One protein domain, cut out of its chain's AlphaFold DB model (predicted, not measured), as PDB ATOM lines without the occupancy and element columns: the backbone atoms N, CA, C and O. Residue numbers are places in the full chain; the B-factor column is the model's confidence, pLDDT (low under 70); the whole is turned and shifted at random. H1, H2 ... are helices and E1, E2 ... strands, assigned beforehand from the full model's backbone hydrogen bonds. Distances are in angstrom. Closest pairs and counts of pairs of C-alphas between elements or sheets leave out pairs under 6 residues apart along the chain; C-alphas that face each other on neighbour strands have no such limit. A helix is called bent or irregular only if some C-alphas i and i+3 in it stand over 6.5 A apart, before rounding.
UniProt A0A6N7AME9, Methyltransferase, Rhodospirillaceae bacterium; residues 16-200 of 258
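Overview. This is residues 16 to 200 of the 258 residues of the protein "Methyltransferase" of Rhodospirillaceae bacterium (UniProt A0A6N7AME9). Two short parallel strands, E4 and E5, lie in the middle, with the small three-stranded sheet E1 E2 E3 beside them, E3 next to E5, and H6 covering one side of the pair. From E3 the chain sweeps in a wide arc through H2, H3 and H4 round this core, and residues 104 to 117 lead back to the middle; H7 lies away on the side of E4 opposite to H6. The printed part has 185 residues with seven named helices and five named strands, in the order H1 E1 E2 E3 H2 H3 H4 H5 E4 H6 E5 H7, and its class is mixed, helices and strands. The sheet E1 - E2 - E3 is antiparallel and E4 and E5 are parallel. The whole is compact, with a radius of gyration of the C-alphas of 16.1 A and spans of 42 by 40 by 34 A.

Along the chain. The larger sheet holds E1, residues 31 to 34, E2, residues 37 to 42 and 15.3 A long, and E3, residues 45 to 49. E4 is residues 134 to 137 and E5 residues 158 to 161. H1, residues 16 to 21, begins at C-alpha 16 (39.451, -31.888, 5.092). H2 is residues 54 to 67, 20.0 A; H3, residues 76 to 90, 20.6 A; H4, residues 97 to 103; H5, residues 118 to 130, 18.7 A; H6, residues 141 to 150, 14.4 A. H7, residues 189 to 198, 14.3 A, ends at C-alpha 198 (23.328, -18.742, 10.703). H5 is irregular: C-alphas 123 and 126 are 7.3 A apart.

Arrangement. E1 E2 E3 form a meander, each strand the antiparallel neighbour of the one before, with hairpins E1 and E2, and E2 and E3; N 32 and O 39 are 2.9 A apart, N 47 and O 40 2.8 A. The closest C-alphas of E3 and E5 are Arg 47 and Gln 161, 4.5 A. E4, H6, E5 are a strand-helix-strand unit, two parallel neighbour strands with a helix between, its crossover right-handed; N 135 and O 158 are 2.8 A apart. H6 only grazes the larger sheet, with residues 142 to 146. The closest C-alphas of H1 and E5 are Leu 17 and Ala 158, 6.7 A. H2 touches H6 with residues 63 to 67 alone, closest C-alphas Gly 64 and Ala 141, 5.4 A, the same way at a shallow tilt of 33 degrees, only just short of steep. H5 touches H3 with residues 119 to 123 alone, closest C-alphas Arg 83 and Glu 122, 5.8 A, about perpendicular at 75 degrees. H4 and H7 touch no helix. Every O i to N i+4 pair is within hydrogen-bond range in H2, H6 and H7; the counts are 1 of 2 in H1, 10 of 11 in H3, 2 of 3 in H4 and 4 of 9 in H5, where 4 of 10 O i to N i+3 pairs are.

Size, cuts and confidence. The C-alphas farthest apart are those of Gly 36 and Glu 77, 43.3 A. The printed part has no cut. The links H4 to H5, 14 residues, and E5 to H7, 27 residues, are long. The mean pLDDT of the printed part is 71.9; residues 50 to 74, 99 to 121, 179 to 187 and 192 to 200 hold the 66 residues under 70.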
ATOM      1  N   TRP A  16      40.835 -32.082   4.645       89.25
ATOM      2  CA  TRP A  16      39.451 -31.888   5.092       89.25
ATOM      3  C   TRP A  16      38.910 -30.457   4.916       89.25
ATOM      4  O   TRP A  16      37.689 -30.243   5.013       89.25
ATOM      5  N   LEU A  17      39.793 -29.469   4.734       89.69
ATOM      6  CA  LEU A  17      39.431 -28.093   4.405       89.69
ATOM      7  C   LEU A  17      38.878 -27.995   2.979       89.69
ATOM      8  O   LEU A  17      37.852 -27.346   2.779       89.69
ATOM      9  N   TRP A  18      39.510 -28.674   2.024       90.88
ATOM     10  CA  TRP A  18      39.136 -28.657   0.608       90.88
ATOM     11  C   TRP A  18      37.850 -29.453   0.369       90.88
ATOM     12  O   TRP A  18      36.897 -28.903  -0.186       90.88
ATOM     13  N   ASP A  19      37.746 -30.645   0.976       88.12
ATOM     14  CA  ASP A  19      36.521 -31.471   1.022       88.12
ATOM     15  C   ASP A  19      35.268 -30.681   1.444       88.12
ATOM     16  O   ASP A  19      34.142 -31.015   1.087       88.12
ATOM     17  N   TYR A  20      35.444 -29.653   2.274       83.81
ATOM     18  CA  TYR A  20      34.355 -28.870   2.855       83.81
ATOM     19  C   TYR A  20      33.900 -27.691   2.025       83.81
ATOM     20  O   TYR A  20      32.718 -27.359   2.036       83.81
ATOM     21  N   PHE A  21      34.837 -27.055   1.331       86.38
ATOM     22  CA  PHE A  21      34.486 -26.076   0.316       86.38
ATOM     23  C   PHE A  21      33.969 -26.765  -0.961       86.38
ATOM     24  O   PHE A  21      33.472 -26.088  -1.852       86.38
ATOM     25  N   GLY A  22      34.029 -28.104  -1.032       88.81
ATOM     26  CA  GLY A  22      33.627 -28.879  -2.205       88.81
ATOM     27  C   GLY A  22      34.629 -28.740  -3.350       88.81
ATOM     28  O   GLY A  22      34.237 -28.770  -4.512       88.81
ATOM     29  N   LEU A  23      35.906 -28.534  -3.017       89.94
ATOM     30  CA  LEU A  23      36.970 -28.211  -3.962       89.94
ATOM     31  C   LEU A  23      37.995 -29.342  -4.044       89.94
ATOM     32  O   LEU A  23      38.328 -29.973  -3.039       89.94
ATOM     33  N   ALA A  24      38.563 -29.520  -5.235       93.25
ATOM     34  CA  ALA A  24      39.895 -30.101  -5.360       93.25
ATOM     35  C   ALA A  24      40.924 -29.189  -4.663       93.25
ATOM     36  O   ALA A  24      40.656 -28.008  -4.439       93.25
ATOM     37  N   VAL A  25      42.098 -29.727  -4.319       92.62
ATOM     38  CA  VAL A  25      43.175 -28.943  -3.692       92.62
ATOM     39  C   VAL A  25      43.596 -27.809  -4.647       92.62
ATOM     40  O   VAL A  25      44.050 -28.119  -5.749       92.62
ATOM     41  N   PRO A  26      43.432 -26.526  -4.273       93.56
ATOM     42  CA  PRO A  26      43.815 -25.405  -5.125       93.56
ATOM     43  C   PRO A  26      45.336 -25.195  -5.124       93.56
ATOM     44  O   PRO A  26      46.015 -25.497  -4.142       93.56
ATOM     45  N   SER A  27      45.854 -24.625  -6.208       93.75
ATOM     46  CA  SER A  27      47.242 -24.165  -6.331       93.75
ATOM     47  C   SER A  27      47.420 -22.766  -5.729       93.75
ATOM     48  O   SER A  27      46.473 -21.984  -5.639       93.75
ATOM     49  N   GLU A  28      48.641 -22.409  -5.322       93.56
ATOM     50  CA  GLU A  28      48.951 -21.044  -4.858       93.56
ATOM     51  C   GLU A  28      48.662 -20.026  -5.975       93.56
ATOM     52  O   GLU A  28      49.124 -20.184  -7.103       93.56
ATOM     53  N   GLY A  29      47.886 -18.983  -5.663       91.69
ATOM     54  CA  GLY A  29      47.388 -18.020  -6.649       91.69
ATOM     55  C   GLY A  29      45.993 -18.329  -7.215       91.69
ATOM     56  O   GLY A  29      45.356 -17.415  -7.749       91.69
ATOM     57  N   ASP A  30      45.472 -19.552  -7.057       94.31
ATOM     58  CA  ASP A  30      44.124 -19.897  -7.523       94.31
ATOM     59  C   ASP A  30      43.056 -19.069  -6.805       94.31
ATOM     60  O   ASP A  30      43.146 -18.769  -5.609       94.31
ATOM     61  N   SER A  31      42.005 -18.713  -7.545       94.50
ATOM     62  CA  SER A  31      40.876 -17.938  -7.031       94.50
ATOM     63  C   SER A  31      39.544 -18.617  -7.330       94.50
ATOM     64  O   SER A  31      39.309 -19.083  -8.442       94.50
ATOM     65  N   TRP A  32      38.644 -18.629  -6.348       94.19
ATOM     66  CA  TRP A  32      37.303 -19.209  -6.458       94.19
ATOM     67  C   TRP A  32      36.252 -18.330  -5.774       94.19
ATOM     68  O   TRP A  32      36.568 -17.314  -5.153       94.19
ATOM     69  N   THR A  33      34.982 -18.725  -5.881       92.62
ATOM     70  CA  THR A  33      33.871 -18.080  -5.172       92.62
ATOM     71  C   THR A  33      33.368 -18.995  -4.065       92.62
ATOM     72  O   THR A  33      32.970 -20.124  -4.332       92.62
ATOM     73  N   GLN A  34      33.328 -18.495  -2.831       88.44
ATOM     74  CA  GLN A  34      32.807 -19.207  -1.664       88.44
ATOM     75  C   GLN A  34      31.876 -18.274  -0.884       88.44
ATOM     76  O   GLN A  34      32.246 -17.143  -0.584       88.44
ATOM     77  N   GLY A  35      30.648 -18.708  -0.575       82.38
ATOM     78  CA  GLY A  35      29.674 -17.878   0.159       82.38
ATOM     79  C   GLY A  35      29.347 -16.529  -0.511       82.38
ATOM     80  O   GLY A  35      29.023 -15.556   0.167       82.38
ATOM     81  N   GLY A  36      29.486 -16.438  -1.839       87.12
ATOM     82  CA  GLY A  36      29.330 -15.181  -2.583       87.12
ATOM     83  C   GLY A  36      30.458 -14.161  -2.356       87.12
ATOM     84  O   GLY A  36      30.239 -12.966  -2.549       87.12
ATOM     85  N   GLN A  37      31.637 -14.607  -1.918       88.06
ATOM     86  CA  GLN A  37      32.872 -13.822  -1.833       88.06
ATOM     87  C   GLN A  37      33.945 -14.449  -2.731       88.06
ATOM     88  O   GLN A  37      34.033 -15.672  -2.832       88.06
ATOM     89  N   SER A  38      34.778 -13.614  -3.354       91.38
ATOM     90  CA  SER A  38      35.997 -14.078  -4.024       91.38
ATOM     91  C   SER A  38      37.032 -14.466  -2.968       91.38
ATOM     92  O   SER A  38      37.282 -13.704  -2.031       91.38
ATOM     93  N   VAL A  39      37.624 -15.648  -3.108       92.88
ATOM     94  CA  VAL A  39      38.673 -16.178  -2.234       92.88
ATOM     95  C   VAL A  39      39.894 -16.493  -3.087       92.88
ATOM     96  O   VAL A  39      39.753 -17.089  -4.148       92.88
ATOM     97  N   LEU A  40      41.068 -16.080  -2.618       94.25
ATOM     98  CA  LEU A  40      42.375 -16.339  -3.224       94.25
ATOM     99  C   LEU A  40      43.167 -17.284  -2.312       94.25
ATOM    100  O   LEU A  40      43.212 -17.038  -1.103       94.25
ATOM    101  N   LEU A  41      43.830 -18.309  -2.852       93.88
ATOM    102  CA  LEU A  41      44.860 -19.026  -2.100       93.88
ATOM    103  C   LEU A  41      46.131 -18.178  -2.072       93.88
ATOM    104  O   LEU A  41      46.701 -17.893  -3.125       93.88
ATOM    105  N   HIS A  42      46.559 -17.755  -0.878       91.88
ATOM    106  CA  HIS A  42      47.823 -17.041  -0.728       91.88
ATOM    107  C   HIS A  42      48.612 -17.436   0.528       91.88
ATOM    108  O   HIS A  42      48.103 -17.355   1.655       91.88
ATOM    109  N   LYS A  43      49.881 -17.807   0.326       90.31
ATOM    110  CA  LYS A  43      50.781 -18.477   1.280       90.31
ATOM    111  C   LYS A  43      50.204 -19.820   1.758       90.31
ATOM    112  O   LYS A  43      50.383 -20.187   2.919       90.31
ATOM    113  N   GLY A  44      49.445 -20.514   0.906       91.88
ATOM    114  CA  GLY A  44      48.703 -21.731   1.258       91.88
ATOM    115  C   GLY A  44      47.486 -21.515   2.175       91.88
ATOM    116  O   GLY A  44      46.895 -22.485   2.638       91.88
ATOM    117  N   ILE A  45      47.087 -20.266   2.453       91.81
ATOM    118  CA  ILE A  45      45.904 -19.934   3.266       91.81
ATOM    119  C   ILE A  45      44.815 -19.334   2.359       91.81
ATOM    120  O   ILE A  45      45.111 -18.404   1.606       91.81
ATOM    121  N   PRO A  46      43.550 -19.796   2.425       93.19
ATOM    122  CA  PRO A  46      42.428 -19.131   1.764       93.19
ATOM    123  C   PRO A  46      42.188 -17.726   2.332       93.19
ATOM    124  O   PRO A  46      42.021 -17.567   3.544       93.19
ATOM    125  N   ARG A  47      42.130 -16.705   1.472       91.75
ATOM    126  CA  ARG A  47      41.894 -15.304   1.857       91.75
ATOM    127  C   ARG A  47      40.694 -14.737   1.108       91.75
ATOM    128  O   ARG A  47      40.760 -14.489  -0.096       91.75
ATOM    129  N   ALA A  48      39.584 -14.548   1.818       89.31
ATOM    130  CA  ALA A  48      38.365 -13.966   1.273       89.31
ATOM    131  C   ALA A  48      38.509 -12.448   1.114       89.31
ATOM    132  O   ALA A  48      38.686 -11.714   2.088       89.31
ATOM    133  N   ARG A  49      38.370 -11.966  -0.121       73.31
ATOM    134  CA  ARG A  49      38.340 -10.544  -0.467       73.31
ATOM    135  C   ARG A  49      36.934  -9.983  -0.234       73.31
ATOM    136  O   ARG A  49      36.154  -9.796  -1.164       73.31
ATOM    137  N   GLY A  50      36.604  -9.755   1.035       64.62
ATOM    138  CA  GLY A  50      35.447  -8.954   1.442       64.62
ATOM    139  C   GLY A  50      35.753  -7.451   1.403       64.62
ATOM    140  O   GLY A  50      36.898  -7.044   1.581       64.62
ATOM    141  N   LEU A  51      34.724  -6.623   1.205       54.38
ATOM    142  CA  LEU A  51      34.816  -5.182   1.461       54.38
ATOM    143  C   LEU A  51      34.849  -4.962   2.977       54.38
ATOM    144  O   LEU A  51      33.820  -5.078   3.636       54.38
ATOM    145  N   VAL A  52      36.032  -4.674   3.512       56.69
ATOM    146  CA  VAL A  52      36.254  -4.380   4.934       56.69
ATOM    147  C   VAL A  52      35.925  -2.906   5.199       56.69
ATOM    148  O   VAL A  52      36.396  -2.036   4.463       56.69
ATOM    149  N   SER A  53      35.137  -2.597   6.236       57.88
ATOM    150  CA  SER A  53      34.827  -1.204   6.598       57.88
ATOM    151  C   SER A  53      36.091  -0.456   7.050       57.88
ATOM    152  O   SER A  53      37.062  -1.062   7.505       57.88
ATOM    153  N   ALA A  54      36.120   0.878   6.954       56.81
ATOM    154  CA  ALA A  54      37.308   1.652   7.341       56.81
ATOM    155  C   ALA A  54      37.706   1.433   8.819       56.81
ATOM    156  O   ALA A  54      38.898   1.370   9.138       56.81
ATOM    157  N   ALA A  55      36.718   1.241   9.701       55.66
ATOM    158  CA  ALA A  55      36.920   0.918  11.114       55.66
ATOM    159  C   ALA A  55      37.474  -0.506  11.308       55.66
ATOM    160  O   ALA A  55      38.437  -0.711  12.058       55.66
ATOM    161  N   GLN A  56      36.942  -1.487  10.573       55.22
ATOM    162  CA  GLN A  56      37.473  -2.851  10.574       55.22
ATOM    163  C   GLN A  56      38.896  -2.909   9.987       55.22
ATOM    164  O   GLN A  56      39.727  -3.647  10.499       55.22
ATOM    165  N   ALA A  57      39.226  -2.090   8.985       59.50
ATOM    166  CA  ALA A  57      40.562  -2.025   8.387       59.50
ATOM    167  C   ALA A  57      41.600  -1.382   9.331       59.50
ATOM    168  O   ALA A  57      42.766  -1.768   9.351       59.50
ATOM    169  N   GLN A  58      41.200  -0.410  10.157       53.53
ATOM    170  CA  GLN A  58      42.057   0.099  11.237       53.53
ATOM    171  C   GLN A  58      42.279  -0.964  12.328       53.53
ATOM    172  O   GLN A  58      43.381  -1.086  12.874       53.53
ATOM    173  N   THR A  59      41.236  -1.743  12.620       53.38
ATOM    174  CA  THR A  59      41.244  -2.853  13.581       53.38
ATOM    175  C   THR A  59      42.164  -3.986  13.112       53.38
ATOM    176  O   THR A  59      43.019  -4.433  13.872       53.38
ATOM    177  N   GLU A  60      42.064  -4.365  11.838       60.94
ATOM    178  CA  GLU A  60      42.900  -5.337  11.126       60.94
ATOM    179  C   GLU A  60      44.394  -4.993  11.250       60.94
ATOM    180  O   GLU A  60      45.150  -5.775  11.835       60.94
ATOM    181  N   ARG A  61      44.803  -3.777  10.859       55.91
ATOM    182  CA  ARG A  61      46.195  -3.304  11.011       55.91
ATOM    183  C   ARG A  61      46.687  -3.305  12.461       55.91
ATOM    184  O   ARG A  61      47.802  -3.750  12.745       55.91
ATOM    185  N   SER A  62      45.866  -2.817  13.391       50.41
ATOM    186  CA  SER A  62      46.235  -2.707  14.812       50.41
ATOM    187  C   SER A  62      46.413  -4.075  15.476       50.41
ATOM    188  O   SER A  62      47.328  -4.263  16.285       50.41
ATOM    189  N   PHE A  63      45.568  -5.049  15.127       52.34
ATOM    190  CA  PHE A  63      45.678  -6.412  15.638       52.34
ATOM    191  C   PHE A  63      46.781  -7.215  14.948       52.34
ATOM    192  O   PHE A  63      47.526  -7.881  15.664       52.34
ATOM    193  N   GLY A  64      46.977  -7.093  13.631       50.91
ATOM    194  CA  GLY A  64      48.117  -7.704  12.936       50.91
ATOM    195  C   GLY A  64      49.454  -7.312  13.580       50.91
ATOM    196  O   GLY A  64      50.231  -8.176  13.992       50.91
ATOM    197  N   PHE A  65      49.662  -6.010  13.816       47.72
ATOM    198  CA  PHE A  65      50.850  -5.501  14.514       47.72
ATOM    199  C   PHE A  65      50.990  -6.022  15.956       47.72
ATOM    200  O   PHE A  65      52.098  -6.302  16.416       47.72
ATOM    201  N   LYS A  66      49.881  -6.153  16.697       44.34
ATOM    202  CA  LYS A  66      49.900  -6.609  18.096       44.34
ATOM    203  C   LYS A  66      50.138  -8.119  18.226       44.34
ATOM    204  O   LYS A  66      50.867  -8.526  19.126       44.34
ATOM    205  N   TRP A  67      49.550  -8.941  17.356       51.06
ATOM    206  CA  TRP A  67      49.653 -10.407  17.411       51.06
ATOM    207  C   TRP A  67      50.923 -10.966  16.753       51.06
ATOM    208  O   TRP A  67      51.332 -12.079  17.101       51.06
ATOM    209  N   GLY A  68      51.578 -10.188  15.879       49.62
ATOM    210  CA  GLY A  68      52.918 -10.480  15.356       49.62
ATOM    211  C   GLY A  68      54.046 -10.370  16.397       49.62
ATOM    212  O   GLY A  68      55.139 -10.886  16.176       49.62
ATOM    213  N   LYS A  69      53.798  -9.754  17.564       49.06
ATOM    214  CA  LYS A  69      54.770  -9.674  18.671       49.06
ATOM    215  C   LYS A  69      54.746 -10.940  19.534       49.06
ATOM    216  O   LYS A  69      54.096 -10.982  20.578       49.06
ATOM    217  N   CYS A  70      55.476 -11.956  19.084       49.25
ATOM    218  CA  CYS A  70      55.556 -13.283  19.702       49.25
ATOM    219  C   CYS A  70      56.090 -13.241  21.152       49.25
ATOM    220  O   CYS A  70      55.412 -13.689  22.081       49.25
ATOM    221  N   ASP A  71      57.211 -12.544  21.367       47.47
ATOM    222  CA  ASP A  71      57.965 -12.492  22.634       47.47
ATOM    223  C   ASP A  71      57.149 -12.084  23.887       47.47
ATOM    224  O   ASP A  71      57.522 -12.401  25.017       47.47
ATOM    225  N   THR A  72      56.036 -11.353  23.731       50.00
ATOM    226  CA  THR A  72      55.286 -10.790  24.876       50.00
ATOM    227  C   THR A  72      54.357 -11.802  25.557       50.00
ATOM    228  O   THR A  72      54.142 -11.712  26.768       50.00
ATOM    229  N   PHE A  73      53.803 -12.759  24.804       51.31
ATOM    230  CA  PHE A  73      52.708 -13.625  25.270       51.31
ATOM    231  C   PHE A  73      53.069 -15.116  25.350       51.31
ATOM    232  O   PHE A  73      52.286 -15.899  25.880       51.31
ATOM    233  N   GLU A  74      54.240 -15.518  24.853       60.72
ATOM    234  CA  GLU A  74      54.595 -16.935  24.672       60.72
ATOM    235  C   GLU A  74      55.359 -17.574  25.839       60.72
ATOM    236  O   GLU A  74      55.532 -18.795  25.856       60.72
ATOM    237  N   ARG A  75      55.753 -16.784  26.848       71.31
ATOM    238  CA  ARG A  75      56.361 -17.307  28.083       71.31
ATOM    239  C   ARG A  75      55.437 -18.336  28.760       71.31
ATOM    240  O   ARG A  75      54.236 -18.056  28.851       71.31
ATOM    241  N   PRO A  76      55.951 -19.475  29.265       76.38
ATOM    242  CA  PRO A  76      55.128 -20.522  29.880       76.38
ATOM    243  C   PRO A  76      54.172 -19.978  30.948       76.38
ATOM    244  O   PRO A  76      52.966 -20.168  30.854       76.38
ATOM    245  N   GLU A  77      54.665 -19.128  31.851       78.12
ATOM    246  CA  GLU A  77      53.882 -18.575  32.963       78.12
ATOM    247  C   GLU A  77      52.827 -17.552  32.503       78.12
ATOM    248  O   GLU A  77      51.944 -17.165  33.268       78.12
ATOM    249  N   ALA A  78      52.916 -17.038  31.272       72.06
ATOM    250  CA  ALA A  78      51.861 -16.231  30.657       72.06
ATOM    251  C   ALA A  78      50.788 -17.110  29.996       72.06
ATOM    252  O   ALA A  78      49.609 -16.751  30.012       72.06
ATOM    253  N   ARG A  79      51.188 -18.263  29.454       75.44
ATOM    254  CA  ARG A  79      50.300 -19.246  28.825       75.44
ATOM    255  C   ARG A  79      49.500 -20.029  29.862       75.44
ATOM    256  O   ARG A  79      48.295 -20.174  29.680       75.44
ATOM    257  N   ASP A  80      50.125 -20.427  30.967       80.75
ATOM    258  CA  ASP A  80      49.469 -21.149  32.062       80.75
ATOM    259  C   ASP A  80      48.411 -20.274  32.740       80.75
ATOM    260  O   ASP A  80      47.244 -20.648  32.769       80.75
ATOM    261  N   ARG A  81      48.752 -19.034  33.124       80.94
ATOM    262  CA  ARG A  81      47.765 -18.072  33.658       80.94
ATOM    263  C   ARG A  81      46.632 -17.759  32.679       80.94
ATOM    264  O   ARG A  81      45.503 -17.514  33.099       80.94
ATOM    265  N   MET A  82      46.905 -17.749  31.372       77.31
ATOM    266  CA  MET A  82      45.846 -17.593  30.374       77.31
ATOM    267  C   MET A  82      44.966 -18.845  30.287       77.31
ATOM    268  O   MET A  82      43.751 -18.709  30.187       77.31
ATOM    269  N   ARG A  83      45.535 -20.050  30.378       80.69
ATOM    270  CA  ARG A  83      44.779 -21.307  30.455       80.69
ATOM    271  C   ARG A  83      43.902 -21.354  31.706       80.69
ATOM    272  O   ARG A  83      42.715 -21.618  31.570       80.69
ATOM    273  N   GLU A  84      44.451 -21.039  32.878       84.38
ATOM    274  CA  GLU A  84      43.720 -20.943  34.149       84.38
ATOM    275  C   GLU A  84      42.523 -19.993  34.030       84.38
ATOM    276  O   GLU A  84      41.391 -20.401  34.273       84.38
ATOM    277  N   TRP A  85      42.748 -18.765  33.553       80.19
ATOM    278  CA  TRP A  85      41.694 -17.767  33.346       80.19
ATOM    279  C   TRP A  85      40.625 -18.208  32.333       80.19
ATOM    280  O   TRP A  85      39.443 -17.900  32.491       80.19
ATOM    281  N   LEU A  86      41.012 -18.938  31.282       76.12
ATOM    282  CA  LEU A  86      40.066 -19.475  30.303       76.12
ATOM    283  C   LEU A  86      39.252 -20.646  30.882       76.12
ATOM    284  O   LEU A  86      38.054 -20.726  30.613       76.12
ATOM    285  N   VAL A  87      39.859 -21.512  31.699       82.19
ATOM    286  CA  VAL A  87      39.181 -22.628  32.384       82.19
ATOM    287  C   VAL A  87      38.250 -22.122  33.489       82.19
ATOM    288  O   VAL A  87      37.111 -22.574  33.560       82.19
ATOM    289  N   GLU A  88      38.669 -21.139  34.292       82.62
ATOM    290  CA  GLU A  88      37.811 -20.456  35.277       82.62
ATOM    291  C   GLU A  88      36.537 -19.917  34.610       82.62
ATOM    292  O   GLU A  88      35.429 -20.040  35.131       82.62
ATOM    293  N   ARG A  89      36.692 -19.339  33.414       77.62
ATOM    294  CA  ARG A  89      35.610 -18.646  32.720       77.62
ATOM    295  C   ARG A  89      34.688 -19.555  31.917       77.62
ATOM    296  O   ARG A  89      33.510 -19.226  31.760       77.62
ATOM    297  N   TYR A  90      35.221 -20.634  31.349       72.44
ATOM    298  CA  TYR A  90      34.535 -21.457  30.344       72.44
ATOM    299  C   TYR A  90      34.369 -22.925  30.756       72.44
ATOM    300  O   TYR A  90      33.717 -23.686  30.037       72.44
ATOM    301  N   GLY A  91      34.907 -23.302  31.917       82.38
ATOM    302  CA  GLY A  91      35.060 -24.684  32.343       82.38
ATOM    303  C   GLY A  91      36.167 -25.403  31.575       82.38
ATOM    304  O   GLY A  91      36.738 -24.893  30.607       82.38
ATOM    305  N   ASP A  92      36.450 -26.633  31.993       83.25
ATOM    306  CA  ASP A  92      37.266 -27.545  31.202       83.25
ATOM    307  C   ASP A  92      36.495 -27.974  29.938       83.25
ATOM    308  O   ASP A  92      35.426 -28.589  30.002       83.25
ATOM    309  N   LEU A  93      37.043 -27.643  28.765       77.31
ATOM    310  CA  LEU A  93      36.433 -28.001  27.487       77.31
ATOM    311  C   LEU A  93      36.655 -29.477  27.111       77.31
ATOM    312  O   LEU A  93      35.924 -29.980  26.257       77.31
ATOM    313  N   GLU A  94      37.591 -30.188  27.748       80.62
ATOM    314  CA  GLU A  94      37.813 -31.623  27.517       80.62
ATOM    315  C   GLU A  94      36.709 -32.501  28.115       80.62
ATOM    316  O   GLU A  94      36.354 -33.536  27.539       80.62
ATOM    317  N   THR A  95      36.109 -32.058  29.221       82.25
ATOM    318  CA  THR A  95      34.974 -32.720  29.883       82.25
ATOM    319  C   THR A  95      33.610 -32.107  29.549       82.25
ATOM    320  O   THR A  95      32.574 -32.668  29.922       82.25
ATOM    321  N   ALA A  96      33.560 -30.997  28.804       77.19
ATOM    322  CA  ALA A  96      32.321 -30.260  28.563       77.19
ATOM    323  C   ALA A  96      31.208 -31.109  27.887       77.19
ATOM    324  O   ALA A  96      31.443 -31.723  26.840       77.19
ATOM    325  N   PRO A  97      29.947 -31.094  28.378       72.00
ATOM    326  CA  PRO A  97      28.872 -31.962  27.867       72.00
ATOM    327  C   PRO A  97      28.537 -31.797  26.376       72.00
ATOM    328  O   PRO A  97      28.052 -32.731  25.727       72.00
ATOM    329  N   TRP A  98      28.804 -30.620  25.798       70.25
ATOM    330  CA  TRP A  98      28.644 -30.408  24.360       70.25
ATOM    331  C   TRP A  98      29.611 -31.285  23.549       70.25
ATOM    332  O   TRP A  98      29.208 -31.780  22.499       70.25
ATOM    333  N   LEU A  99      30.808 -31.596  24.065       66.75
ATOM    334  CA  LEU A  99      31.785 -32.490  23.432       66.75
ATOM    335  C   LEU A  99      31.303 -33.954  23.376       66.75
ATOM    336  O   LEU A  99      31.711 -34.715  22.500       66.75
ATOM    337  N   ALA A 100      30.400 -34.373  24.267       61.28
ATOM    338  CA  ALA A 100      29.741 -35.678  24.171       61.28
ATOM    339  C   ALA A 100      28.602 -35.661  23.132       61.28
ATOM    340  O   ALA A 100      28.494 -36.567  22.300       61.28
ATOM    341  N   ARG A 101      27.786 -34.594  23.123       57.59
ATOM    342  CA  ARG A 101      26.713 -34.382  22.129       57.59
ATOM    343  C   ARG A 101      27.238 -34.233  20.700       57.59
ATOM    344  O   ARG A 101      26.512 -34.551  19.760       57.59
ATOM    345  N   THR A 102      28.470 -33.765  20.519       51.34
ATOM    346  CA  THR A 102      29.109 -33.702  19.204       51.34
ATOM    347  C   THR A 102      29.555 -35.080  18.696       51.34
ATOM    348  O   THR A 102      29.428 -35.341  17.503       51.34
ATOM    349  N   ARG A 103      29.970 -36.023  19.558       43.56
ATOM    350  CA  ARG A 103      30.381 -37.374  19.109       43.56
ATOM    351  C   ARG A 103      29.254 -38.226  18.512       43.56
ATOM    352  O   ARG A 103      29.540 -39.069  17.672       43.56
ATOM    353  N   ARG A 104      27.991 -38.043  18.927       31.03
ATOM    354  CA  ARG A 104      26.867 -38.891  18.458       31.03
ATOM    355  C   ARG A 104      26.405 -38.606  17.024       31.03
ATOM    356  O   ARG A 104      25.859 -39.499  16.390       31.03
ATOM    357  N   ALA A 105      26.647 -37.408  16.496       29.38
ATOM    358  CA  ALA A 105      26.338 -37.053  15.108       29.38
ATOM    359  C   ALA A 105      27.624 -37.104  14.263       29.38
ATOM    360  O   ALA A 105      28.165 -36.073  13.860       29.38
ATOM    361  N   ALA A 106      28.151 -38.321  14.086       25.00
ATOM    362  CA  ALA A 106      29.413 -38.602  13.390       25.00
ATOM    363  C   ALA A 106      29.243 -39.318  12.032       25.00
ATOM    364  O   ALA A 106      30.245 -39.605  11.379       25.00
ATOM    365  N   ALA A 107      28.003 -39.582  11.602       21.56
ATOM    366  CA  ALA A 107      27.690 -40.195  10.305       21.56
ATOM    367  C   ALA A 107      27.706 -39.196   9.127       21.56
ATOM    368  O   ALA A 107      27.838 -39.611   7.982       21.56
ATOM    369  N   ALA A 108      27.631 -37.889   9.400       23.34
ATOM    370  CA  ALA A 108      27.839 -36.828   8.419       23.34
ATOM    371  C   ALA A 108      28.700 -35.712   9.037       23.34
ATOM    372  O   ALA A 108      28.465 -35.295  10.166       23.34
ATOM    373  N   HIS A 109      29.724 -35.296   8.290       24.48
ATOM    374  CA  HIS A 109      30.601 -34.127   8.477       24.48
ATOM    375  C   HIS A 109      31.156 -33.825   9.894       24.48
ATOM    376  O   HIS A 109      30.513 -33.266  10.776       24.48
ATOM    377  N   ARG A 110      32.457 -34.109  10.084       25.84
ATOM    378  CA  ARG A 110      33.229 -33.717  11.284       25.84
ATOM    379  C   ARG A 110      33.525 -32.200  11.314       25.84
ATOM    380  O   ARG A 110      33.516 -31.542  10.271       25.84
ATOM    381  N   ARG A 111      33.877 -31.698  12.506       33.47
ATOM    382  CA  ARG A 111      33.317 -30.483  13.147       33.47
ATOM    383  C   ARG A 111      34.303 -29.324  13.317       33.47
ATOM    384  O   ARG A 111      35.454 -29.594  13.646       33.47
ATOM    385  N   ARG A 112      33.849 -28.069  13.184       34.81
ATOM    386  CA  ARG A 112      34.712 -26.864  13.103       34.81
ATOM    387  C   ARG A 112      34.584 -25.924  14.307       34.81
ATOM    388  O   ARG A 112      33.546 -25.908  14.957       34.81
ATOM    389  N   LEU A 113      35.659 -25.179  14.589       31.61
ATOM    390  CA  LEU A 113      35.853 -24.242  15.715       31.61
ATOM    391  C   LEU A 113      36.695 -23.044  15.254       31.61
ATOM    392  O   LEU A 113      37.676 -23.269  14.554       31.61
ATOM    393  N   ARG A 114      36.346 -21.810  15.661       43.62
ATOM    394  CA  ARG A 114      36.777 -20.577  14.966       43.62
ATOM    395  C   ARG A 114      37.342 -19.435  15.833       43.62
ATOM    396  O   ARG A 114      36.617 -18.484  16.119       43.62
ATOM    397  N   ARG A 115      38.659 -19.444  16.085       49.69
ATOM    398  CA  ARG A 115      39.487 -18.220  16.238       49.69
ATOM    399  C   ARG A 115      40.975 -18.540  16.117       49.69
ATOM    400  O   ARG A 115      41.495 -19.236  16.988       49.69
ATOM    401  N   ALA A 116      41.658 -17.962  15.130       41.75
ATOM    402  CA  ALA A 116      43.118 -17.963  15.063       41.75
ATOM    403  C   ALA A 116      43.702 -17.119  16.219       41.75
ATOM    404  O   ALA A 116      43.402 -15.932  16.340       41.75
ATOM    405  N   GLY A 117      44.490 -17.721  17.116       55.09
ATOM    406  CA  GLY A 117      45.116 -16.990  18.225       55.09
ATOM    407  C   GLY A 117      45.448 -17.837  19.452       55.09
ATOM    408  O   GLY A 117      44.901 -18.922  19.653       55.09
ATOM    409  N   LEU A 118      46.336 -17.305  20.299       58.56
ATOM    410  CA  LEU A 118      46.910 -18.010  21.452       58.56
ATOM    411  C   LEU A 118      45.848 -18.506  22.453       58.56
ATOM    412  O   LEU A 118      45.942 -19.639  22.910       58.56
ATOM    413  N   SER A 119      44.787 -17.730  22.719       61.25
ATOM    414  CA  SER A 119      43.684 -18.150  23.603       61.25
ATOM    415  C   SER A 119      42.949 -19.396  23.085       61.25
ATOM    416  O   SER A 119      42.556 -20.258  23.863       61.25
ATOM    417  N   GLY A 120      42.769 -19.513  21.763       64.81
ATOM    418  CA  GLY A 120      42.183 -20.710  21.153       64.81
ATOM    419  C   GLY A 120      43.126 -21.909  21.263       64.81
ATOM    420  O   GLY A 120      42.689 -23.006  21.591       64.81
ATOM    421  N   LEU A 121      44.423 -21.680  21.055       69.25
ATOM    422  CA  LEU A 121      45.464 -22.702  21.125       69.25
ATOM    423  C   LEU A 121      45.650 -23.289  22.536       69.25
ATOM    424  O   LEU A 121      45.858 -24.493  22.661       69.25
ATOM    425  N   GLU A 122      45.550 -22.482  23.598       75.00
ATOM    426  CA  GLU A 122      45.718 -22.990  24.970       75.00
ATOM    427  C   GLU A 122      44.549 -23.854  25.463       75.00
ATOM    428  O   GLU A 122      44.784 -24.799  26.211       75.00
ATOM    429  N   VAL A 123      43.314 -23.583  25.029       73.44
ATOM    430  CA  VAL A 123      42.117 -24.305  25.515       73.44
ATOM    431  C   VAL A 123      41.692 -25.419  24.562       73.44
ATOM    432  O   VAL A 123      41.253 -26.479  24.993       73.44
ATOM    433  N   LEU A 124      41.813 -25.197  23.250       76.06
ATOM    434  CA  LEU A 124      41.412 -26.171  22.232       76.06
ATOM    435  C   LEU A 124      42.577 -27.053  21.771       76.06
ATOM    436  O   LEU A 124      42.324 -28.053  21.106       76.06
ATOM    437  N   GLY A 125      43.823 -26.733  22.148       80.44
ATOM    438  CA  GLY A 125      45.032 -27.526  21.878       80.44
ATOM    439  C   GLY A 125      44.834 -29.041  22.040       80.44
ATOM    440  O   GLY A 125      44.963 -29.763  21.051       80.44
ATOM    441  N   PRO A 126      44.437 -29.525  23.235       83.88
ATOM    442  CA  PRO A 126      44.190 -30.952  23.491       83.88
ATOM    443  C   PRO A 126      43.045 -31.563  22.663       83.88
ATOM    444  O   PRO A 126      43.007 -32.769  22.416       83.88
ATOM    445  N   LEU A 127      42.104 -30.734  22.204       80.69
ATOM    446  CA  LEU A 127      40.926 -31.160  21.448       80.69
ATOM    447  C   LEU A 127      41.145 -31.204  19.934       80.69
ATOM    448  O   LEU A 127      40.438 -31.945  19.249       80.69
ATOM    449  N   ILE A 128      42.102 -30.446  19.397       81.62
ATOM    450  CA  ILE A 128      42.352 -30.343  17.950       81.62
ATOM    451  C   ILE A 128      42.617 -31.699  17.273       81.62
ATOM    452  O   ILE A 128      42.008 -31.925  16.231       81.62
ATOM    453  N   PRO A 129      43.367 -32.665  17.846       82.25
ATOM    454  CA  PRO A 129      43.507 -34.007  17.258       82.25
ATOM    455  C   PRO A 129      42.182 -34.774  17.066       82.25
ATOM    456  O   PRO A 129      42.144 -35.809  16.405       82.25
ATOM    457  N   ARG A 130      41.084 -34.291  17.664       78.12
ATOM    458  CA  ARG A 130      39.750 -34.911  17.674       78.12
ATOM    459  C   ARG A 130      38.719 -34.101  16.875       78.12
ATOM    460  O   ARG A 130      37.573 -34.535  16.761       78.12
ATOM    461  N   LEU A 131      39.095 -32.929  16.354       76.88
ATOM    462  CA  LEU A 131      38.210 -31.928  15.749       76.88
ATOM    463  C   LEU A 131      38.800 -31.398  14.431       76.88
ATOM    464  O   LEU A 131      40.004 -31.405  14.225       76.88
ATOM    465  N   ARG A 132      37.959 -30.886  13.528       81.75
ATOM    466  CA  ARG A 132      38.398 -30.191  12.307       81.75
ATOM    467  C   ARG A 132      38.473 -28.683  12.571       81.75
ATOM    468  O   ARG A 132      37.639 -27.918  12.102       81.75
ATOM    469  N   TYR A 133      39.399 -28.251  13.418       83.44
ATOM    470  CA  TYR A 133      39.493 -26.849  13.848       83.44
ATOM    471  C   TYR A 133      39.819 -25.896  12.674       83.44
ATOM    472  O   TYR A 133      40.774 -26.152  11.948       83.44
ATOM    473  N   LEU A 134      39.073 -24.790  12.517       85.75
ATOM    474  CA  LEU A 134      39.227 -23.795  11.441       85.75
ATOM    475  C   LEU A 134      39.371 -22.376  12.024       85.75
ATOM    476  O   LEU A 134      38.383 -21.679  12.260       85.75
ATOM    477  N   GLY A 135      40.606 -21.932  12.247       84.19
ATOM    478  CA  GLY A 135      40.901 -20.583  12.723       84.19
ATOM    479  C   GLY A 135      40.585 -19.525  11.664       84.19
ATOM    480  O   GLY A 135      41.164 -19.546  10.584       84.19
ATOM    481  N   ILE A 136      39.701 -18.576  11.980       81.88
ATOM    482  CA  ILE A 136      39.421 -17.416  11.118       81.88
ATOM    483  C   ILE A 136      39.798 -16.136  11.858       81.88
ATOM    484  O   ILE A 136      39.502 -16.009  13.051       81.88
ATOM    485  N   ASP A 137      40.441 -15.223  11.138       79.38
ATOM    486  CA  ASP A 137      40.694 -13.828  11.509       79.38
ATOM    487  C   ASP A 137      40.591 -12.959  10.238       79.38
ATOM    488  O   ASP A 137      40.653 -13.482   9.126       79.38
ATOM    489  N   ILE A 138      40.411 -11.646  10.381       75.62
ATOM    490  CA  ILE A 138      40.331 -10.718   9.242       75.62
ATOM    491  C   ILE A 138      41.721 -10.258   8.764       75.62
ATOM    492  O   ILE A 138      41.860  -9.786   7.639       75.62
ATOM    493  N   SER A 139      42.747 -10.422   9.605       76.38
ATOM    494  CA  SER A 139      44.127  -9.966   9.394       76.38
ATOM    495  C   SER A 139      45.094 -11.098   9.017       76.38
ATOM    496  O   SER A 139      44.780 -12.283   9.149       76.38
ATOM    497  N   GLU A 140      46.329 -10.740   8.648       76.75
ATOM    498  CA  GLU A 140      47.448 -11.687   8.476       76.75
ATOM    499  C   GLU A 140      47.859 -12.424   9.775       76.75
ATOM    500  O   GLU A 140      48.742 -13.281   9.758       76.75
ATOM    501  N   ALA A 141      47.201 -12.185  10.921       75.38
ATOM    502  CA  ALA A 141      47.422 -12.973  12.139       75.38
ATOM    503  C   ALA A 141      47.129 -14.481  11.954       75.38
ATOM    504  O   ALA A 141      47.610 -15.295  12.749       75.38
ATOM    505  N   VAL A 142      46.394 -14.869  10.900       78.25
ATOM    506  CA  VAL A 142      46.220 -16.273  10.486       78.25
ATOM    507  C   VAL A 142      47.542 -16.969  10.148       78.25
ATOM    508  O   VAL A 142      47.691 -18.149  10.461       78.25
ATOM    509  N   ASP A 143      48.518 -16.254   9.582       81.00
ATOM    510  CA  ASP A 143      49.828 -16.802   9.219       81.00
ATOM    511  C   ASP A 143      50.630 -17.179  10.475       81.00
ATOM    512  O   ASP A 143      51.114 -18.305  10.602       81.00
ATOM    513  N   VAL A 144      50.678 -16.264  11.450       78.31
ATOM    514  CA  VAL A 144      51.336 -16.477  12.751       78.31
ATOM    515  C   VAL A 144      50.614 -17.556  13.563       78.31
ATOM    516  O   VAL A 144      51.243 -18.360  14.250       78.31
ATOM    517  N   ALA A 145      49.280 -17.608  13.497       78.38
ATOM    518  CA  ALA A 145      48.513 -18.657  14.158       78.38
ATOM    519  C   ALA A 145      48.787 -20.041  13.550       78.38
ATOM    520  O   ALA A 145      48.976 -20.987  14.310       78.38
ATOM    521  N   ARG A 146      48.878 -20.162  12.217       84.69
ATOM    522  CA  ARG A 146      49.251 -21.422  11.556       84.69
ATOM    523  C   ARG A 146      50.614 -21.919  12.030       84.69
ATOM    524  O   ARG A 146      50.702 -23.061  12.476       84.69
ATOM    525  N   ALA A 147      51.632 -21.058  11.998       82.00
ATOM    526  CA  ALA A 147      52.983 -21.410  12.428       82.00
ATOM    527  C   ALA A 147      53.003 -21.911  13.889       82.00
ATOM    528  O   ALA A 147      53.421 -23.039  14.143       82.00
ATOM    529  N   ARG A 148      52.393 -21.167  14.824       79.19
ATOM    530  CA  ARG A 148      52.264 -21.564  16.244       79.19
ATOM    531  C   ARG A 148      51.538 -22.894  16.479       79.19
ATOM    532  O   ARG A 148      51.772 -23.550  17.494       79.19
ATOM    533  N   PHE A 149      50.600 -23.279  15.613       84.06
ATOM    534  CA  PHE A 149      49.920 -24.576  15.713       84.06
ATOM    535  C   PHE A 149      50.796 -25.696  15.136       84.06
ATOM    536  O   PHE A 149      50.885 -26.764  15.746       84.06
ATOM    537  N   ALA A 150      51.484 -25.448  14.018       85.06
ATOM    538  CA  ALA A 150      52.446 -26.381  13.432       85.06
ATOM    539  C   ALA A 150      53.611 -26.683  14.394       85.06
ATOM    540  O   ALA A 150      53.927 -27.851  14.613       85.06
ATOM    541  N   GLU A 151      54.155 -25.663  15.068       84.25
ATOM    542  CA  GLU A 151      55.172 -25.782  16.133       84.25
ATOM    543  C   GLU A 151      54.740 -26.695  17.297       84.25
ATOM    544  O   GLU A 151      55.582 -27.280  17.975       84.25
ATOM    545  N   ARG A 152      53.428 -26.854  17.531       82.62
ATOM    546  CA  ARG A 152      52.864 -27.760  18.552       82.62
ATOM    547  C   ARG A 152      52.398 -29.109  17.990       82.62
ATOM    548  O   ARG A 152      51.690 -29.839  18.681       82.62
ATOM    549  N   GLY A 153      52.744 -29.435  16.745       87.50
ATOM    550  CA  GLY A 153      52.331 -30.674  16.076       87.50
ATOM    551  C   GLY A 153      50.846 -30.723  15.690       87.50
ATOM    552  O   GLY A 153      50.330 -31.789  15.362       87.50
ATOM    553  N   LEU A 154      50.136 -29.591  15.706       85.38
ATOM    554  CA  LEU A 154      48.692 -29.515  15.458       85.38
ATOM    555  C   LEU A 154      48.365 -29.275  13.973       85.38
ATOM    556  O   LEU A 154      47.503 -28.464  13.640       85.38
ATOM    557  N   SER A 155      49.021 -30.013  13.072       82.00
ATOM    558  CA  SER A 155      48.868 -29.900  11.605       82.00
ATOM    559  C   SER A 155      47.462 -30.219  11.076       82.00
ATOM    560  O   SER A 155      47.140 -29.921   9.932       82.00
ATOM    561  N   GLN A 156      46.591 -30.799  11.908       82.94
ATOM    562  CA  GLN A 156      45.175 -31.006  11.586       82.94
ATOM    563  C   GLN A 156      44.316 -29.738  11.735       82.94
ATOM    564  O   GLN A 156      43.129 -29.795  11.424       82.94
ATOM    565  N   ALA A 157      44.877 -28.617  12.198       85.19
ATOM    566  CA  ALA A 157      44.220 -27.314  12.224       85.19
ATOM    567  C   ALA A 157      44.306 -26.605  10.862       85.19
ATOM    568  O   ALA A 157      45.380 -26.498  10.278       85.19
ATOM    569  N   ALA A 158      43.184 -26.062  10.395       89.69
ATOM    570  CA  ALA A 158      43.116 -25.208   9.214       89.69
ATOM    571  C   ALA A 158      42.940 -23.732   9.595       89.69
ATOM    572  O   ALA A 158      42.463 -23.409  10.688       89.69
ATOM    573  N   PHE A 159      43.265 -22.840   8.661       88.06
ATOM    574  CA  PHE A 159      43.161 -21.393   8.822       88.06
ATOM    575  C   PHE A 159      42.578 -20.737   7.567       88.06
ATOM    576  O   PHE A 159      42.739 -21.252   6.464       88.06
ATOM    577  N   MET A 160      41.889 -19.608   7.730       88.88
ATOM    578  CA  MET A 160      41.340 -18.809   6.630       88.88
ATOM    579  C   MET A 160      41.273 -17.334   7.033       88.88
ATOM    580  O   MET A 160      40.786 -17.020   8.117       88.88
ATOM    581  N   GLN A 161      41.701 -16.426   6.155       87.75
ATOM    582  CA  GLN A 161      41.480 -14.993   6.351       87.75
ATOM    583  C   GLN A 161      40.092 -14.616   5.817       87.75
ATOM    584  O   GLN A 161      39.822 -14.801   4.630       87.75
ATOM    585  N   ALA A 162      39.198 -14.122   6.674       83.31
ATOM    586  CA  ALA A 162      37.852 -13.691   6.289       83.31
ATOM    587  C   ALA A 162      37.216 -12.760   7.333       83.31
ATOM    588  O   ALA A 162      37.533 -12.813   8.522       83.31
ATOM    589  N   ASP A 163      36.258 -11.942   6.888       78.62
ATOM    590  CA  ASP A 163      35.438 -11.131   7.784       78.62
ATOM    591  C   ASP A 163      34.477 -12.016   8.599       78.62
ATOM    592  O   ASP A 163      33.764 -12.875   8.078       78.62
ATOM    593  N   ILE A 164      34.453 -11.777   9.907       74.25
ATOM    594  CA  ILE A 164      33.615 -12.460  10.887       74.25
ATOM    595  C   ILE A 164      32.113 -12.153  10.727       74.25
ATOM    596  O   ILE A 164      31.293 -12.968  11.155       74.25
ATOM    597  N   THR A 165      31.780 -10.996  10.139       70.75
ATOM    598  CA  THR A 165      30.415 -10.497   9.883       70.75
ATOM    599  C   THR A 165      29.811 -11.092   8.610       70.75
ATOM    600  O   THR A 165      28.605 -11.289   8.521       70.75
ATOM    601  N   ARG A 166      30.653 -11.458   7.637       76.56
ATOM    602  CA  ARG A 166      30.245 -12.090   6.379       76.56
ATOM    603  C   ARG A 166      31.134 -13.295   6.113       76.56
ATOM    604  O   ARG A 166      32.058 -13.235   5.304       76.56
ATOM    605  N   LEU A 167      30.855 -14.374   6.840       78.25
ATOM    606  CA  LEU A 167      31.600 -15.623   6.739       78.25
ATOM    607  C   LEU A 167      31.311 -16.363   5.417       78.25
ATOM    608  O   LEU A 167      30.149 -16.664   5.143       78.25
ATOM    609  N   PRO A 168      32.342 -16.803   4.678       82.44
ATOM    610  CA  PRO A 168      32.211 -17.684   3.512       82.44
ATOM    611  C   PRO A 168      32.003 -19.160   3.917       82.44
ATOM    612  O   PRO A 168      32.614 -20.076   3.366       82.44
ATOM    613  N   LEU A 169      31.160 -19.429   4.917       81.81
ATOM    614  CA  LEU A 169      30.865 -20.785   5.396       81.81
ATOM    615  C   LEU A 169      29.440 -21.187   4.978       81.81
ATOM    616  O   LEU A 169      28.551 -20.337   5.014       81.81
ATOM    617  N   PRO A 170      29.182 -22.455   4.602       76.69
ATOM    618  CA  PRO A 170      27.815 -22.890   4.326       76.69
ATOM    619  C   PRO A 170      26.920 -22.734   5.577       76.69
ATOM    620  O   PRO A 170      27.404 -22.941   6.696       76.69
ATOM    621  N   PRO A 171      25.626 -22.395   5.444       73.88
ATOM    622  CA  PRO A 171      24.713 -22.350   6.585       73.88
ATOM    623  C   PRO A 171      24.652 -23.698   7.313       73.88
ATOM    624  O   PRO A 171      24.697 -24.750   6.678       73.88
ATOM    625  N   GLY A 172      24.567 -23.679   8.645       72.75
ATOM    626  CA  GLY A 172      24.502 -24.908   9.446       72.75
ATOM    627  C   GLY A 172      25.733 -25.827   9.379       72.75
ATOM    628  O   GLY A 172      25.641 -26.979   9.777       72.75
ATOM    629  N   SER A 173      26.883 -25.366   8.881       72.94
ATOM    630  CA  SER A 173      28.075 -26.208   8.662       72.94
ATOM    631  C   SER A 173      29.040 -26.294   9.854       72.94
ATOM    632  O   SER A 173      30.049 -27.009   9.804       72.94
ATOM    633  N   VAL A 174      28.751 -25.554  10.927       72.00
ATOM    634  CA  VAL A 174      29.587 -25.437  12.127       72.00
ATOM    635  C   VAL A 174      28.808 -25.864  13.372       72.00
ATOM    636  O   VAL A 174      27.666 -25.475  13.590       72.00
ATOM    637  N   ASP A 175      29.446 -26.641  14.241       70.31
ATOM    638  CA  ASP A 175      28.818 -27.111  15.481       70.31
ATOM    639  C   ASP A 175      29.046 -26.197  16.678       70.31
ATOM    640  O   ASP A 175      28.215 -26.121  17.582       70.31
ATOM    641  N   VAL A 176      30.222 -25.570  16.727       71.44
ATOM    642  CA  VAL A 176      30.697 -24.812  17.878       71.44
ATOM    643  C   VAL A 176      31.462 -23.600  17.367       71.44
ATOM    644  O   VAL A 176      32.437 -23.722  16.631       71.44
ATOM    645  N   ILE A 177      31.045 -22.411  17.784       72.75
ATOM    646  CA  ILE A 177      31.780 -21.174  17.520       72.75
ATOM    647  C   ILE A 177      32.352 -20.718  18.854       72.75
ATOM    648  O   ILE A 177      31.601 -20.435  19.776       72.75
ATOM    649  N   PHE A 178      33.679 -20.658  18.949       72.38
ATOM    650  CA  PHE A 178      34.393 -20.112  20.098       72.38
ATOM    651  C   PHE A 178      34.912 -18.727  19.723       72.38
ATOM    652  O   PHE A 178      35.737 -18.615  18.821       72.38
ATOM    653  N   SER A 179      34.427 -17.671  20.373       68.81
ATOM    654  CA  SER A 179      34.856 -16.301  20.084       68.81
ATOM    655  C   SER A 179      35.200 -15.574  21.374       68.81
ATOM    656  O   SER A 179      34.326 -15.262  22.170       68.81
ATOM    657  N   GLU A 180      36.487 -15.309  21.570       68.50
ATOM    658  CA  GLU A 180      37.017 -14.542  22.694       68.50
ATOM    659  C   GLU A 180      37.525 -13.198  22.151       68.50
ATOM    660  O   GLU A 180      38.155 -13.162  21.091       68.50
ATOM    661  N   GLY A 181      37.190 -12.096  22.825       62.34
ATOM    662  CA  GLY A 181      37.716 -10.759  22.533       62.34
ATOM    663  C   GLY A 181      37.298 -10.091  21.211       62.34
ATOM    664  O   GLY A 181      37.480  -8.891  21.088       62.34
ATOM    665  N   ALA A 182      36.722 -10.795  20.231       61.66
ATOM    666  CA  ALA A 182      36.554 -10.247  18.874       61.66
ATOM    667  C   ALA A 182      35.230  -9.494  18.618       61.66
ATOM    668  O   ALA A 182      35.216  -8.450  17.974       61.66
ATOM    669  N   LEU A 183      34.100 -10.012  19.112       63.41
ATOM    670  CA  LEU A 183      32.756  -9.572  18.684       63.41
ATOM    671  C   LEU A 183      32.415  -8.111  19.031       63.41
ATOM    672  O   LEU A 183      31.553  -7.511  18.389       63.41
ATOM    673  N   HIS A 184      33.083  -7.537  20.032       65.56
ATOM    674  CA  HIS A 184      32.884  -6.151  20.467       65.56
ATOM    675  C   HIS A 184      33.710  -5.126  19.664       65.56
ATOM    676  O   HIS A 184      33.656  -3.937  19.959       65.56
ATOM    677  N   HIS A 185      34.451  -5.581  18.648       62.69
ATOM    678  CA  HIS A 185      35.154  -4.751  17.663       62.69
ATOM    679  C   HIS A 185      34.468  -4.758  16.284       62.69
ATOM    680  O   HIS A 185      35.080  -4.395  15.284       62.69
ATOM    681  N   THR A 186      33.216  -5.218  16.214       63.69
ATOM    682  CA  THR A 186      32.416  -5.227  14.982       63.69
ATOM    683  C   THR A 186      31.438  -4.060  14.970       63.69
ATOM    684  O   THR A 186      30.957  -3.653  16.028       63.69
ATOM    685  N   ASP A 187      31.097  -3.575  13.774       68.69
ATOM    686  CA  ASP A 187      30.171  -2.448  13.577       68.69
ATOM    687  C   ASP A 187      28.772  -2.725  14.179       68.69
ATOM    688  O   ASP A 187      28.060  -1.809  14.584       68.69
ATOM    689  N   SER A 188      28.395  -4.005  14.316       73.38
ATOM    690  CA  SER A 188      27.299  -4.449  15.182       73.38
ATOM    691  C   SER A 188      27.577  -5.841  15.747       73.38
ATOM    692  O   SER A 188      27.551  -6.847  15.028       73.38
ATOM    693  N   THR A 189      27.770  -5.919  17.069       70.44
ATOM    694  CA  THR A 189      27.855  -7.200  17.783       70.44
ATOM    695  C   THR A 189      26.597  -8.036  17.556       70.44
ATOM    696  O   THR A 189      26.711  -9.235  17.332       70.44
ATOM    697  N   GLU A 190      25.403  -7.433  17.576       72.69
ATOM    698  CA  GLU A 190      24.140  -8.163  17.412       72.69
ATOM    699  C   GLU A 190      24.029  -8.828  16.035       72.69
ATOM    700  O   GLU A 190      23.692 -10.010  15.955       72.69
ATOM    701  N   ASN A 191      24.349  -8.099  14.961       71.62
ATOM    702  CA  ASN A 191      24.312  -8.657  13.609       71.62
ATOM    703  C   ASN A 191      25.355  -9.766  13.473       71.62
ATOM    704  O   ASN A 191      24.996 -10.890  13.143       71.62
ATOM    705  N   THR A 192      26.586  -9.524  13.937       67.06
ATOM    706  CA  THR A 192      27.627 -10.562  13.982       67.06
ATOM    707  C   THR A 192      27.168 -11.815  14.740       67.06
ATOM    708  O   THR A 192      27.496 -12.932  14.341       67.06
ATOM    709  N   LEU A 193      26.376 -11.688  15.813       69.94
ATOM    710  CA  LEU A 193      25.791 -12.845  16.503       69.94
ATOM    711  C   LEU A 193      24.725 -13.575  15.674       69.94
ATOM    712  O   LEU A 193      24.666 -14.804  15.725       69.94
ATOM    713  N   LYS A 194      23.903 -12.858  14.904       69.88
ATOM    714  CA  LYS A 194      22.921 -13.453  13.982       69.88
ATOM    715  C   LYS A 194      23.622 -14.192  12.838       69.88
ATOM    716  O   LYS A 194      23.319 -15.362  12.609       69.88
ATOM    717  N   ASP A 195      24.609 -13.563  12.209       69.56
ATOM    718  CA  ASP A 195      25.349 -14.103  11.060       69.56
ATOM    719  C   ASP A 195      26.190 -15.327  11.454       69.56
ATOM    720  O   ASP A 195      26.169 -16.374  10.798       69.56
ATOM    721  N   THR A 196      26.868 -15.256  12.605       66.06
ATOM    722  CA  THR A 196      27.589 -16.415  13.155       66.06
ATOM    723  C   THR A 196      26.649 -17.548  13.547       66.06
ATOM    724  O   THR A 196      26.965 -18.708  13.289       66.06
ATOM    725  N   ARG A 197      25.464 -17.248  14.094       68.31
ATOM    726  CA  ARG A 197      24.446 -18.270  14.372       68.31
ATOM    727  C   ARG A 197      23.886 -18.906  13.097       68.31
ATOM    728  O   ARG A 197      23.602 -20.094  13.134       68.31
ATOM    729  N   ALA A 198      23.778 -18.180  11.983       63.78
ATOM    730  CA  ALA A 198      23.328 -18.742  10.703       63.78
ATOM    731  C   ALA A 198      24.312 -19.788  10.133       63.78
ATOM    732  O   ALA A 198      23.908 -20.753   9.484       63.78
ATOM    733  N   SER A 199      25.606 -19.639  10.433       61.16
ATOM    734  CA  SER A 199      26.639 -20.633  10.100       61.16
ATOM    735  C   SER A 199      26.582 -21.893  10.980       61.16
ATOM    736  O   SER A 199      27.225 -22.889  10.653       61.16
ATOM    737  N   ALA A 200      25.841 -21.866  12.095       59.12
ATOM    738  CA  ALA A 200      25.764 -22.962  13.053       59.12
ATOM    739  C   ALA A 200      24.474 -23.788  12.915       59.12
ATOM    740  O   ALA A 200      23.425 -23.261  12.547       59.12
TER     741      ALA A 200